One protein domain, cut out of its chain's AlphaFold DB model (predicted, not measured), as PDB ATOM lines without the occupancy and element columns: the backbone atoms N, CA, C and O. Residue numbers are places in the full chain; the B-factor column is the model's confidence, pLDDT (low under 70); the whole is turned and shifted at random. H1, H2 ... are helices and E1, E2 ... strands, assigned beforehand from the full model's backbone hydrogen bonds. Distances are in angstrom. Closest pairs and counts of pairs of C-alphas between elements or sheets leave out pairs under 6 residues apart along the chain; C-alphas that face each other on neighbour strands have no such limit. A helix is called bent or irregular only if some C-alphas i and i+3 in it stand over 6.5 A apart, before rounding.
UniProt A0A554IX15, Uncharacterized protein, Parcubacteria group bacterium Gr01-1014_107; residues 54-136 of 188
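This is residues 54 to 136 of the 188 residues of an uncharacterized protein of Parcubacteria group bacterium Gr01-1014_107 (UniProt A0A554IX15). Five helices pack in three tiers: the helical hairpin of H1 and H2 on one side, H3 and H4 in the middle, and H5 folded back from H4 on the other side. A small hairpin of two short strands, E1 and E2, closes one end between H2 and H3, while the first residues of H4 make the opposite end. The printed part has 83 residues with five named helices and two named strands, in the order H1, H2, E1, E2, H3, H4, H5, and is mostly helix. E1 and E2 form an antiparallel sheet of two strands. The whole is compact and rounded, with a radius of gyration of the C-alphas of 11.7 A and spans of 33 by 26 by 22 A.

H1 holds residues 54 to 62, beginning at C-alpha 54 at (-19.289, 17.819, 13.283). H2 follows at residues 66 to 77, 16.4 A from first to last C-alpha. E1 is residues 81 to 84 and E2 residues 87 to 90. H3, residues 91 to 99, begins at C-alpha 91 at (-16.800, 5.010, 13.213). H4, residues 103 to 119, is 24.5 A long, with a kink of 30 degrees near residue 110, and is irregular: C-alphas 104 and 107 are 7.2 A apart. H5, residues 121 to 136, is 21.1 A long, with a kink of 39 degrees near residue 130, and is irregular: C-alphas 133 and 136 are 9.8 A apart. It ends at C-alpha 136 at (5.044, 10.764, 12.055).

H1 and H2 form a helical hairpin and touch, closest at the C-alphas of Leu 60 and Val 69, 6.8 A, at a shallow tilt of 29 degrees, opposite ways. H2 touches H4 about perpendicular, at 74 degrees, with its residues 66 to 68 alone; the closest C-alphas, of Ala 67 and Ala 118, are 5.4 A apart. In the hairpin of E1 and E2, N 82 and O 89 are 2.9 A apart and N 89 and O 82 2.8 A, within hydrogen-bond range. The closest C-alphas of H2 and E1 are those of Met 75 and Leu 82, 5.6 A. H3 touches H5 at a steep tilt of 45 degrees, the same way, closest at the C-alphas of Leu 97 and His 132, 6.6 A. H3 and H4 are near each other, with 5 pairs of C-alphas within 10 A. H4 and H5 form a helical hairpin and touch, closest at the C-alphas of Cys 117 and Phe 124, 5.1 A, at a shallow tilt of 28 degrees, opposite ways. H1 and H5 are apart. Each O i to N i+4 pair is within hydrogen-bond range in H1, H2 and H3, against 11 of 13 in H4 and 9 of 12 in H5.

The two C-alphas farthest apart, of Gly 86 and Glu 104, are 34.0 A apart. The printed part has no cut, and the six links are tight. The mean pLDDT of the printed part is 81.3; residues 130 to 136 are under 70.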
ATOM      1  N   GLU A  54     -19.108  16.584  14.038       79.62
ATOM      2  CA  GLU A  54     -19.289  17.819  13.283       79.62
ATOM      3  C   GLU A  54     -17.966  18.496  12.947       79.62
ATOM      4  O   GLU A  54     -17.800  18.941  11.814       79.62
ATOM      5  N   ASP A  55     -17.009  18.533  13.872       81.75
ATOM      6  CA  ASP A  55     -15.715  19.175  13.641       81.75
ATOM      7  C   ASP A  55     -14.864  18.388  12.643       81.75
ATOM      8  O   ASP A  55     -14.286  18.977  11.726       81.75
ATOM      9  N   VAL A  56     -14.869  17.053  12.735       84.12
ATOM     10  CA  VAL A  56     -14.233  16.204  11.713       84.12
ATOM     11  C   VAL A  56     -14.898  16.402  10.362       84.12
ATOM     12  O   VAL A  56     -14.209  16.582   9.363       84.12
ATOM     13  N   MET A  57     -16.229  16.409  10.306       85.00
ATOM     14  CA  MET A  57     -16.952  16.586   9.048       85.00
ATOM     15  C   MET A  57     -16.699  17.970   8.442       85.00
ATOM     16  O   MET A  57     -16.463  18.059   7.240       85.00
ATOM     17  N   LYS A  58     -16.676  19.040   9.247       87.44
ATOM     18  CA  LYS A  58     -16.309  20.393   8.793       87.44
ATOM     19  C   LYS A  58     -14.894  20.415   8.228       87.44
ATOM     20  O   LYS A  58     -14.695  20.949   7.140       87.44
ATOM     21  N   ALA A  59     -13.935  19.807   8.926       86.06
ATOM     22  CA  ALA A  59     -12.560  19.727   8.454       86.06
ATOM     23  C   ALA A  59     -12.465  18.929   7.142       86.06
ATOM     24  O   ALA A  59     -11.900  19.410   6.164       86.06
ATOM     25  N   LEU A  60     -13.081  17.749   7.065       89.06
ATOM     26  CA  LEU A  60     -13.084  16.929   5.851       89.06
ATOM     27  C   LEU A  60     -13.740  17.645   4.662       89.06
ATOM     28  O   LEU A  60     -13.225  17.557   3.550       89.06
ATOM     29  N   LEU A  61     -14.832  18.381   4.884       88.00
ATOM     30  CA  LEU A  61     -15.477  19.193   3.846       88.00
ATOM     31  C   LEU A  61     -14.591  20.367   3.413       88.00
ATOM     32  O   LEU A  61     -14.473  20.633   2.217       88.00
ATOM     33  N   HIS A  62     -13.929  21.036   4.361       90.25
ATOM     34  CA  HIS A  62     -12.983  22.115   4.074       90.25
ATOM     35  C   HIS A  62     -11.833  21.632   3.173       90.25
ATOM     36  O   HIS A  62     -11.516  22.277   2.174       90.25
ATOM     37  N   TYR A  63     -11.280  20.453   3.469       86.69
ATOM     38  CA  TYR A  63     -10.198  19.833   2.699       86.69
ATOM     39  C   TYR A  63     -10.675  18.976   1.509       86.69
ATOM     40  O   TYR A  63      -9.854  18.308   0.883       86.69
ATOM     41  N   ARG A  64     -11.975  18.990   1.171       89.94
ATOM     42  CA  ARG A  64     -12.578  18.245   0.040       89.94
ATOM     43  C   ARG A  64     -12.302  16.734   0.058       89.94
ATOM     44  O   ARG A  64     -11.936  16.130  -0.949       89.94
ATOM     45  N   CYS A  65     -12.452  16.115   1.221       89.25
ATOM     46  CA  CYS A  65     -12.197  14.691   1.435       89.25
ATOM     47  C   CYS A  65     -13.462  13.836   1.245       89.25
ATOM     48  O   CYS A  65     -13.939  13.182   2.178       89.25
ATOM     49  N   ASP A  66     -14.006  13.846   0.027       91.06
ATOM     50  CA  ASP A  66     -15.312  13.253  -0.302       91.06
ATOM     51  C   ASP A  66     -15.382  11.732  -0.082       91.06
ATOM     52  O   ASP A  66     -16.434  11.204   0.290       91.06
ATOM     53  N   ALA A  67     -14.271  11.009  -0.268       91.19
ATOM     54  CA  ALA A  67     -14.233   9.561  -0.076       91.19
ATOM     55  C   ALA A  67     -14.329   9.194   1.410       91.19
ATOM     56  O   ALA A  67     -15.091   8.301   1.779       91.19
ATOM     57  N   ILE A  68     -13.622   9.932   2.274       91.31
ATOM     58  CA  ILE A  68     -13.702   9.747   3.731       91.31
ATOM     59  C   ILE A  68     -15.090  10.150   4.239       91.31
ATOM     60  O   ILE A  68     -15.677   9.439   5.051       91.31
ATOM     61  N   VAL A  69     -15.648  11.256   3.736       92.50
ATOM     62  CA  VAL A  69     -17.018  11.693   4.063       92.50
ATOM     63  C   VAL A  69     -18.040  10.619   3.692       92.50
ATOM     64  O   VAL A  69     -18.916  10.295   4.498       92.50
ATOM     65  N   SER A  70     -17.911  10.034   2.500       92.69
ATOM     66  CA  SER A  70     -18.789   8.954   2.037       92.69
ATOM     67  C   SER A  70     -18.662   7.715   2.921       92.69
ATOM     68  O   SER A  70     -19.680   7.188   3.368       92.69
ATOM     69  N   LEU A  71     -17.431   7.315   3.263       92.56
ATOM     70  CA  LEU A  71     -17.163   6.202   4.172       92.56
ATOM     71  C   LEU A  71     -17.795   6.429   5.553       92.56
ATOM     72  O   LEU A  71     -18.482   5.547   6.060       92.56
ATOM     73  N   LEU A  72     -17.626   7.607   6.157       89.88
ATOM     74  CA  LEU A  72     -18.265   7.929   7.439       89.88
ATOM     75  C   LEU A  72     -19.797   7.913   7.326       89.88
ATOM     76  O   LEU A  72     -20.489   7.483   8.248       89.88
ATOM     77  N   GLY A  73     -20.344   8.328   6.181       87.38
ATOM     78  CA  GLY A  73     -21.767   8.192   5.877       87.38
ATOM     79  C   GLY A  73     -22.236   6.732   5.820       87.38
ATOM     80  O   GLY A  73     -23.299   6.413   6.354       87.38
ATOM     81  N   GLU A  74     -21.456   5.845   5.202       89.38
ATOM     82  CA  GLU A  74     -21.717   4.400   5.156       89.38
ATOM     83  C   GLU A  74     -21.639   3.762   6.544       89.38
ATOM     84  O   GLU A  74     -22.543   3.021   6.931       89.38
ATOM     85  N   MET A  75     -20.605   4.095   7.320       86.94
ATOM     86  CA  MET A  75     -20.436   3.600   8.686       86.94
ATOM     87  C   MET A  75     -21.606   4.027   9.572       86.94
ATOM     88  O   MET A  75     -22.181   3.181  10.253       86.94
ATOM     89  N   ASN A  76     -22.028   5.291   9.494       84.56
ATOM     90  CA  ASN A  76     -23.174   5.795  10.248       84.56
ATOM     91  C   ASN A  76     -24.477   5.060   9.871       84.56
ATOM     92  O   ASN A  76     -25.236   4.641  10.745       84.56
ATOM     93  N   LYS A  77     -24.716   4.814   8.572       84.25
ATOM     94  CA  LYS A  77     -25.865   4.005   8.107       84.25
ATOM     95  C   LYS A  77     -25.821   2.567   8.628       84.25
ATOM     96  O   LYS A  77     -26.871   1.973   8.856       84.25
ATOM     97  N   ALA A  78     -24.626   2.020   8.833       83.00
ATOM     98  CA  ALA A  78     -24.400   0.691   9.391       83.00
ATOM     99  C   ALA A  78     -24.358   0.666  10.937       83.00
ATOM    100  O   ALA A  78     -23.909  -0.316  11.528       83.00
ATOM    101  N   GLY A  79     -24.812   1.729  11.614       77.00
ATOM    102  CA  GLY A  79     -24.820   1.807  13.081       77.00
ATOM    103  C   GLY A  79     -23.432   2.025  13.691       77.00
ATOM    104  O   GLY A  79     -23.164   1.580  14.804       77.00
ATOM    105  N   GLY A  80     -22.534   2.666  12.945       75.44
ATOM    106  CA  GLY A  80     -21.166   2.973  13.353       75.44
ATOM    107  C   GLY A  80     -20.185   1.808  13.203       75.44
ATOM    108  O   GLY A  80     -19.047   1.924  13.661       75.44
ATOM    109  N   ILE A  81     -20.589   0.690  12.586       82.56
ATOM    110  CA  ILE A  81     -19.762  -0.516  12.442       82.56
ATOM    111  C   ILE A  81     -19.744  -0.966  10.983       82.56
ATOM    112  O   ILE A  81     -20.783  -1.260  10.401       82.56
ATOM    113  N   LEU A  82     -18.550  -1.105  10.408       89.00
ATOM    114  CA  LEU A  82     -18.367  -1.593   9.042       89.00
ATOM    115  C   LEU A  82     -17.383  -2.763   9.014       89.00
ATOM    116  O   LEU A  82     -16.325  -2.715   9.642       89.00
ATOM    117  N   LYS A  83     -17.717  -3.829   8.281       87.25
ATOM    118  CA  LYS A  83     -16.815  -4.968   8.082       87.25
ATOM    119  C   LYS A  83     -16.032  -4.783   6.787       87.25
ATOM    120  O   LYS A  83     -16.603  -4.885   5.708       87.25
ATOM    121  N   VAL A  84     -14.721  -4.581   6.898       85.69
ATOM    122  CA  VAL A  84     -13.818  -4.368   5.756       85.69
ATOM    123  C   VAL A  84     -12.690  -5.389   5.809       85.69
ATOM    124  O   VAL A  84     -12.049  -5.558   6.845       85.69
ATOM    125  N   ALA A  85     -12.481  -6.119   4.708       83.06
ATOM    126  CA  ALA A  85     -11.462  -7.173   4.592       83.06
ATOM    127  C   ALA A  85     -11.457  -8.173   5.774       83.06
ATOM    128  O   ALA A  85     -10.413  -8.589   6.269       83.06
ATOM    129  N   GLY A  86     -12.647  -8.536   6.267       81.19
ATOM    130  CA  GLY A  86     -12.807  -9.489   7.371       81.19
ATOM    131  C   GLY A  86     -12.644  -8.908   8.782       81.19
ATOM    132  O   GLY A  86     -12.861  -9.646   9.740       81.19
ATOM    133  N   ARG A  87     -12.336  -7.613   8.932       81.69
ATOM    134  CA  ARG A  87     -12.193  -6.932  10.233       81.69
ATOM    135  C   ARG A  87     -13.339  -5.957  10.484       81.69
ATOM    136  O   ARG A  87     -13.825  -5.323   9.551       81.69
ATOM    137  N   TYR A  88     -13.750  -5.828  11.743       84.50
ATOM    138  CA  TYR A  88     -14.730  -4.828  12.161       84.50
ATOM    139  C   TYR A  88     -14.043  -3.491  12.422       84.50
ATOM    140  O   TYR A  88     -13.058  -3.423  13.156       84.50
ATOM    141  N   GLN A  89     -14.582  -2.443  11.811       85.12
ATOM    142  CA  GLN A  89     -14.123  -1.069  11.925       85.12
ATOM    143  C   GLN A  89     -15.224  -0.227  12.554       85.12
ATOM    144  O   GLN A  89     -16.395  -0.379  12.210       85.12
ATOM    145  N   TYR A  90     -14.839   0.660  13.468       82.94
ATOM    146  CA  TYR A  90     -15.766   1.460  14.267       82.94
ATOM    147  C   TYR A  90     -15.637   2.936  13.902       82.94
ATOM    148  O   TYR A  90     -14.526   3.465  13.892       82.94
ATOM    149  N   GLU A  91     -16.761   3.603  13.640       84.69
ATOM    150  CA  GLU A  91     -16.800   5.010  13.213       84.69
ATOM    151  C   GLU A  91     -16.122   5.906  14.249       84.69
ATOM    152  O   GLU A  91     -15.234   6.679  13.907       84.69
ATOM    153  N   ASN A  92     -16.436   5.709  15.534       79.19
ATOM    154  CA  ASN A  92     -15.817   6.461  16.627       79.19
ATOM    155  C   ASN A  92     -14.291   6.365  16.600       79.19
ATOM    156  O   ASN A  92     -13.614   7.368  16.785       79.19
ATOM    157  N   ARG A  93     -13.743   5.178  16.303       82.25
ATOM    158  CA  ARG A  93     -12.294   5.006  16.175       82.25
ATOM    159  C   ARG A  93     -11.766   5.858  15.026       82.25
ATOM    160  O   ARG A  93     -10.811   6.590  15.227       82.25
ATOM    161  N   VAL A  94     -12.395   5.809  13.854       86.31
ATOM    162  CA  VAL A  94     -11.986   6.618  12.693       86.31
ATOM    163  C   VAL A  94     -12.014   8.109  13.018       86.31
ATOM    164  O   VAL A  94     -11.019   8.793  12.792       86.31
ATOM    165  N   ILE A  95     -13.109   8.602  13.601       84.50
ATOM    166  CA  ILE A  95     -13.270  10.017  13.963       84.50
ATOM    167  C   ILE A  95     -12.195  10.432  14.976       84.50
ATOM    168  O   ILE A  95     -11.511  11.431  14.761       84.50
ATOM    169  N   THR A  96     -11.971   9.645  16.035       79.88
ATOM    170  CA  THR A  96     -10.908   9.914  17.017       79.88
ATOM    171  C   THR A  96      -9.533   9.990  16.360       79.88
ATOM    172  O   THR A  96      -8.732  10.853  16.711       79.88
ATOM    173  N   LEU A  97      -9.237   9.103  15.411       81.75
ATOM    174  CA  LEU A  97      -7.948   9.101  14.721       81.75
ATOM    175  C   LEU A  97      -7.773  10.306  13.797       81.75
ATOM    176  O   LEU A  97      -6.681  10.862  13.736       81.75
ATOM    177  N   LEU A  98      -8.837  10.738  13.122       84.88
ATOM    178  CA  LEU A  98      -8.810  11.936  12.285       84.88
ATOM    179  C   LEU A  98      -8.649  13.216  13.120       84.88
ATOM    180  O   LEU A  98      -7.927  14.117  12.700       84.88
ATOM    181  N   LEU A  99      -9.255  13.284  14.311       81.00
ATOM    182  CA  LEU A  99      -9.093  14.421  15.232       81.00
ATOM    183  C   LEU A  99      -7.671  14.564  15.776       81.00
ATOM    184  O   LEU A  99      -7.247  15.678  16.066       81.00
ATOM    185  N   LYS A 100      -6.934  13.457  15.902       76.94
ATOM    186  CA  LYS A 100      -5.538  13.457  16.367       76.94
ATOM    187  C   LYS A 100      -4.549  14.033  15.352       76.94
ATOM    188  O   LYS A 100      -3.370  14.142  15.665       76.94
ATOM    189  N   VAL A 101      -4.995  14.359  14.141       77.25
ATOM    190  CA  VAL A 101      -4.148  15.010  13.142       77.25
ATOM    191  C   VAL A 101      -4.051  16.502  13.465       77.25
ATOM    192  O   VAL A 101      -5.062  17.218  13.441       77.25
ATOM    193  N   GLU A 102      -2.826  16.951  13.743       73.94
ATOM    194  CA  GLU A 102      -2.479  18.355  13.981       73.94
ATOM    195  C   GLU A 102      -2.913  19.237  12.809       73.94
ATOM    196  O   GLU A 102      -2.804  18.843  11.646       73.94
ATOM    197  N   GLU A 103      -3.417  20.436  13.103       75.75
ATOM    198  CA  GLU A 103      -4.033  21.320  12.104       75.75
ATOM    199  C   GLU A 103      -3.087  21.677  10.948       75.75
ATOM    200  O   GLU A 103      -3.505  21.667   9.788       75.75
ATOM    201  N   GLU A 104      -1.807  21.892  11.253       73.75
ATOM    202  CA  GLU A 104      -0.744  22.172  10.278       73.75
ATOM    203  C   GLU A 104      -0.513  21.030   9.274       73.75
ATOM    204  O   GLU A 104      -0.170  21.278   8.116       73.75
ATOM    205  N   ASP A 105      -0.787  19.788   9.677       72.12
ATOM    206  CA  ASP A 105      -0.597  18.592   8.856       72.12
ATOM    207  C   ASP A 105      -1.879  18.151   8.129       72.12
ATOM    208  O   ASP A 105      -1.812  17.371   7.167       72.12
ATOM    209  N   ARG A 106      -3.059  18.644   8.542       79.75
ATOM    210  CA  ARG A 106      -4.367  18.179   8.036       79.75
ATOM    211  C   ARG A 106      -4.484  18.257   6.525       79.75
ATOM    212  O   ARG A 106      -4.932  17.289   5.917       79.75
ATOM    213  N   GLN A 107      -4.037  19.352   5.908       78.38
ATOM    214  CA  GLN A 107      -4.106  19.520   4.453       78.38
ATOM    215  C   GLN A 107      -3.449  18.341   3.725       78.38
ATOM    216  O   GLN A 107      -4.014  17.789   2.778       78.38
ATOM    217  N   TRP A 108      -2.253  17.946   4.159       77.12
ATOM    218  CA  TRP A 108      -1.491  16.896   3.502       77.12
ATOM    219  C   TRP A 108      -1.963  15.494   3.919       77.12
ATOM    220  O   TRP A 108      -2.198  14.644   3.051       77.12
ATOM    221  N   VAL A 109      -2.170  15.264   5.221       78.19
ATOM    222  CA  VAL A 109      -2.610  13.968   5.762       78.19
ATOM    223  C   VAL A 109      -3.998  13.601   5.247       78.19
ATOM    224  O   VAL A 109      -4.185  12.485   4.760       78.19
ATOM    225  N   PHE A 110      -4.968  14.518   5.299       85.88
ATOM    226  CA  PHE A 110      -6.339  14.224   4.877       85.88
ATOM    227  C   PHE A 110      -6.422  13.980   3.376       85.88
ATOM    228  O   PHE A 110      -7.058  13.012   2.966       85.88
ATOM    229  N   THR A 111      -5.707  14.764   2.561       80.56
ATOM    230  CA  THR A 111      -5.635  14.521   1.111       80.56
ATOM    231  C   THR A 111      -5.118  13.109   0.825       80.56
ATOM    232  O   THR A 111      -5.711  12.374   0.038       80.56
ATOM    233  N   LYS A 112      -4.045  12.679   1.506       79.69
ATOM    234  CA  LYS A 112      -3.481  11.336   1.305       79.69
ATOM    235  C   LYS A 112      -4.387  10.225   1.813       79.69
ATOM    236  O   LYS A 112      -4.532   9.213   1.131       79.69
ATOM    237  N   LEU A 113      -5.001  10.404   2.978       84.62
ATOM    238  CA  LEU A 113      -5.992   9.463   3.491       84.62
ATOM    239  C   LEU A 113      -7.190   9.349   2.545       84.62
ATOM    240  O   LEU A 113      -7.684   8.246   2.341       84.62
ATOM    241  N   ASN A 114      -7.619  10.453   1.932       88.94
ATOM    242  CA  ASN A 114      -8.738  10.481   1.000       88.94
ATOM    243  C   ASN A 114      -8.415   9.760  -0.312       88.94
ATOM    244  O   ASN A 114      -9.213   8.933  -0.747       88.94
ATOM    245  N   ASP A 115      -7.228   9.996  -0.884       79.06
ATOM    246  CA  ASP A 115      -6.735   9.258  -2.056       79.06
ATOM    247  C   ASP A 115      -6.752   7.741  -1.792       79.06
ATOM    248  O   ASP A 115      -7.263   6.957  -2.590       79.06
ATOM    249  N   VAL A 116      -6.217   7.321  -0.639       81.31
ATOM    250  CA  VAL A 116      -6.155   5.902  -0.265       81.31
ATOM    251  C   VAL A 116      -7.548   5.344   0.014       81.31
ATOM    252  O   VAL A 116      -7.830   4.225  -0.391       81.31
ATOM    253  N   CYS A 117      -8.431   6.107   0.660       86.50
ATOM    254  CA  CYS A 117      -9.812   5.700   0.916       86.50
ATOM    255  C   CYS A 117     -10.603   5.482  -0.381       86.50
ATOM    256  O   CYS A 117     -11.414   4.560  -0.443       86.50
ATOM    257  N   ALA A 118     -10.363   6.309  -1.404       88.50
ATOM    258  CA  ALA A 118     -10.989   6.171  -2.715       88.50
ATOM    259  C   ALA A 118     -10.469   4.946  -3.489       88.50
ATOM    260  O   ALA A 118     -11.232   4.307  -4.210       88.50
ATOM    261  N   GLU A 119      -9.181   4.617  -3.342       82.56
ATOM    262  CA  GLU A 119      -8.558   3.464  -4.007       82.56
ATOM    263  C   GLU A 119      -8.858   2.131  -3.289       82.56
ATOM    264  O   GLU A 119      -9.138   1.129  -3.945       82.56
ATOM    265  N   ASP A 120      -8.753   2.093  -1.957       82.88
ATOM    266  CA  ASP A 120      -8.817   0.868  -1.153       82.88
ATOM    267  C   ASP A 120      -9.123   1.165   0.334       82.88
ATOM    268  O   ASP A 120      -8.256   1.569   1.121       82.88
ATOM    269  N   GLN A 121     -10.362   0.883   0.750       85.25
ATOM    270  CA  GLN A 121     -10.806   1.073   2.134       85.25
ATOM    271  C   GLN A 121      -9.981   0.254   3.146       85.25
ATOM    272  O   GLN A 121      -9.723   0.725   4.255       85.25
ATOM    273  N   ALA A 122      -9.519  -0.954   2.803       80.38
ATOM    274  CA  ALA A 122      -8.736  -1.781   3.725       80.38
ATOM    275  C   ALA A 122      -7.346  -1.177   3.984       80.38
ATOM    276  O   ALA A 122      -6.857  -1.179   5.124       80.38
ATOM    277  N   LYS A 123      -6.726  -0.602   2.946       78.00
ATOM    278  CA  LYS A 123      -5.472   0.156   3.087       78.00
ATOM    279  C   LYS A 123      -5.668   1.441   3.873       78.00
ATOM    280  O   LYS A 123      -4.804   1.769   4.682       78.00
ATOM    281  N   PHE A 124      -6.795   2.126   3.695       87.19
ATOM    282  CA  PHE A 124      -7.134   3.308   4.488       87.19
ATOM    283  C   PHE A 124      -7.156   2.997   5.989       87.19
ATOM    284  O   PHE A 124      -6.465   3.666   6.757       87.19
ATOM    285  N   PHE A 125      -7.858   1.937   6.408       83.50
ATOM    286  CA  PHE A 125      -7.882   1.545   7.823       83.50
ATOM    287  C   PHE A 125      -6.499   1.148   8.339       83.50
ATOM    288  O   PHE A 125      -6.119   1.545   9.434       83.50
ATOM    289  N   THR A 126      -5.712   0.430   7.535       82.12
ATOM    290  CA  THR A 126      -4.330   0.079   7.899       82.12
ATOM    291  C   THR A 126      -3.469   1.333   8.096       82.12
ATOM    292  O   THR A 126      -2.710   1.425   9.058       82.12
ATOM    293  N   LEU A 127      -3.604   2.327   7.217       74.31
ATOM    294  CA  LEU A 127      -2.856   3.581   7.289       74.31
ATOM    295  C   LEU A 127      -3.268   4.436   8.498       74.31
ATOM    296  O   LEU A 127      -2.406   5.014   9.157       74.31
ATOM    297  N   LEU A 128      -4.562   4.463   8.829       79.69
ATOM    298  CA  LEU A 128      -5.076   5.077  10.057       79.69
ATOM    299  C   LEU A 128      -4.500   4.431  11.324       79.69
ATOM    300  O   LEU A 128      -4.142   5.133  12.267       79.69
ATOM    301  N   GLU A 129      -4.380   3.103  11.356       74.38
ATOM    302  CA  GLU A 129      -3.763   2.401  12.489       74.38
ATOM    303  C   GLU A 129      -2.276   2.742  12.638       74.38
ATOM    304  O   GLU A 129      -1.798   2.927  13.759       74.38
ATOM    305  N   VAL A 130      -1.553   2.885  11.522       65.50
ATOM    306  CA  VAL A 130      -0.137   3.291  11.527       65.50
ATOM    307  C   VAL A 130       0.035   4.729  12.016       65.50
ATOM    308  O   VAL A 130       0.929   4.987  12.820       65.50
ATOM    309  N   LEU A 131      -0.831   5.650  11.574       66.06
ATOM    310  CA  LEU A 131      -0.861   7.035  12.062       66.06
ATOM    311  C   LEU A 131      -0.984   7.094  13.587       66.06
ATOM    312  O   LEU A 131      -0.341   7.919  14.231       66.06
ATOM    313  N   HIS A 132      -1.793   6.203  14.157       66.62
ATOM    314  CA  HIS A 132      -2.078   6.181  15.584       66.62
ATOM    315  C   HIS A 132      -0.982   5.548  16.444       66.62
ATOM    316  O   HIS A 132      -0.707   6.044  17.532       66.62
ATOM    317  N   ASN A 133      -0.422   4.417  16.007       59.22
ATOM    318  CA  ASN A 133       0.378   3.572  16.895       59.22
ATOM    319  C   ASN A 133       1.829   4.027  17.069       59.22
ATOM    320  O   ASN A 133       2.426   3.619  18.057       59.22
ATOM    321  N   ASP A 134       2.416   4.814  16.154       51.62
ATOM    322  CA  ASP A 134       3.868   5.063  16.238       51.62
ATOM    323  C   ASP A 134       4.387   6.342  15.546       51.62
ATOM    324  O   ASP A 134       5.542   6.424  15.110       51.62
ATOM    325  N   GLY A 135       3.539   7.370  15.470       53.00
ATOM    326  CA  GLY A 135       3.941   8.732  15.126       53.00
ATOM    327  C   GLY A 135       4.463   8.936  13.696       53.00
ATOM    328  O   GLY A 135       4.774   8.016  12.934       53.00
ATOM    329  N   TYR A 136       4.592  10.210  13.340       47.47
ATOM    330  CA  TYR A 136       5.044  10.764  12.055       47.47
ATOM    331  C   TYR A 136       6.194   9.991  11.353       47.47
ATOM    332  O   TYR A 136       6.270   9.938  10.125       47.47
TER     333      TYR A 136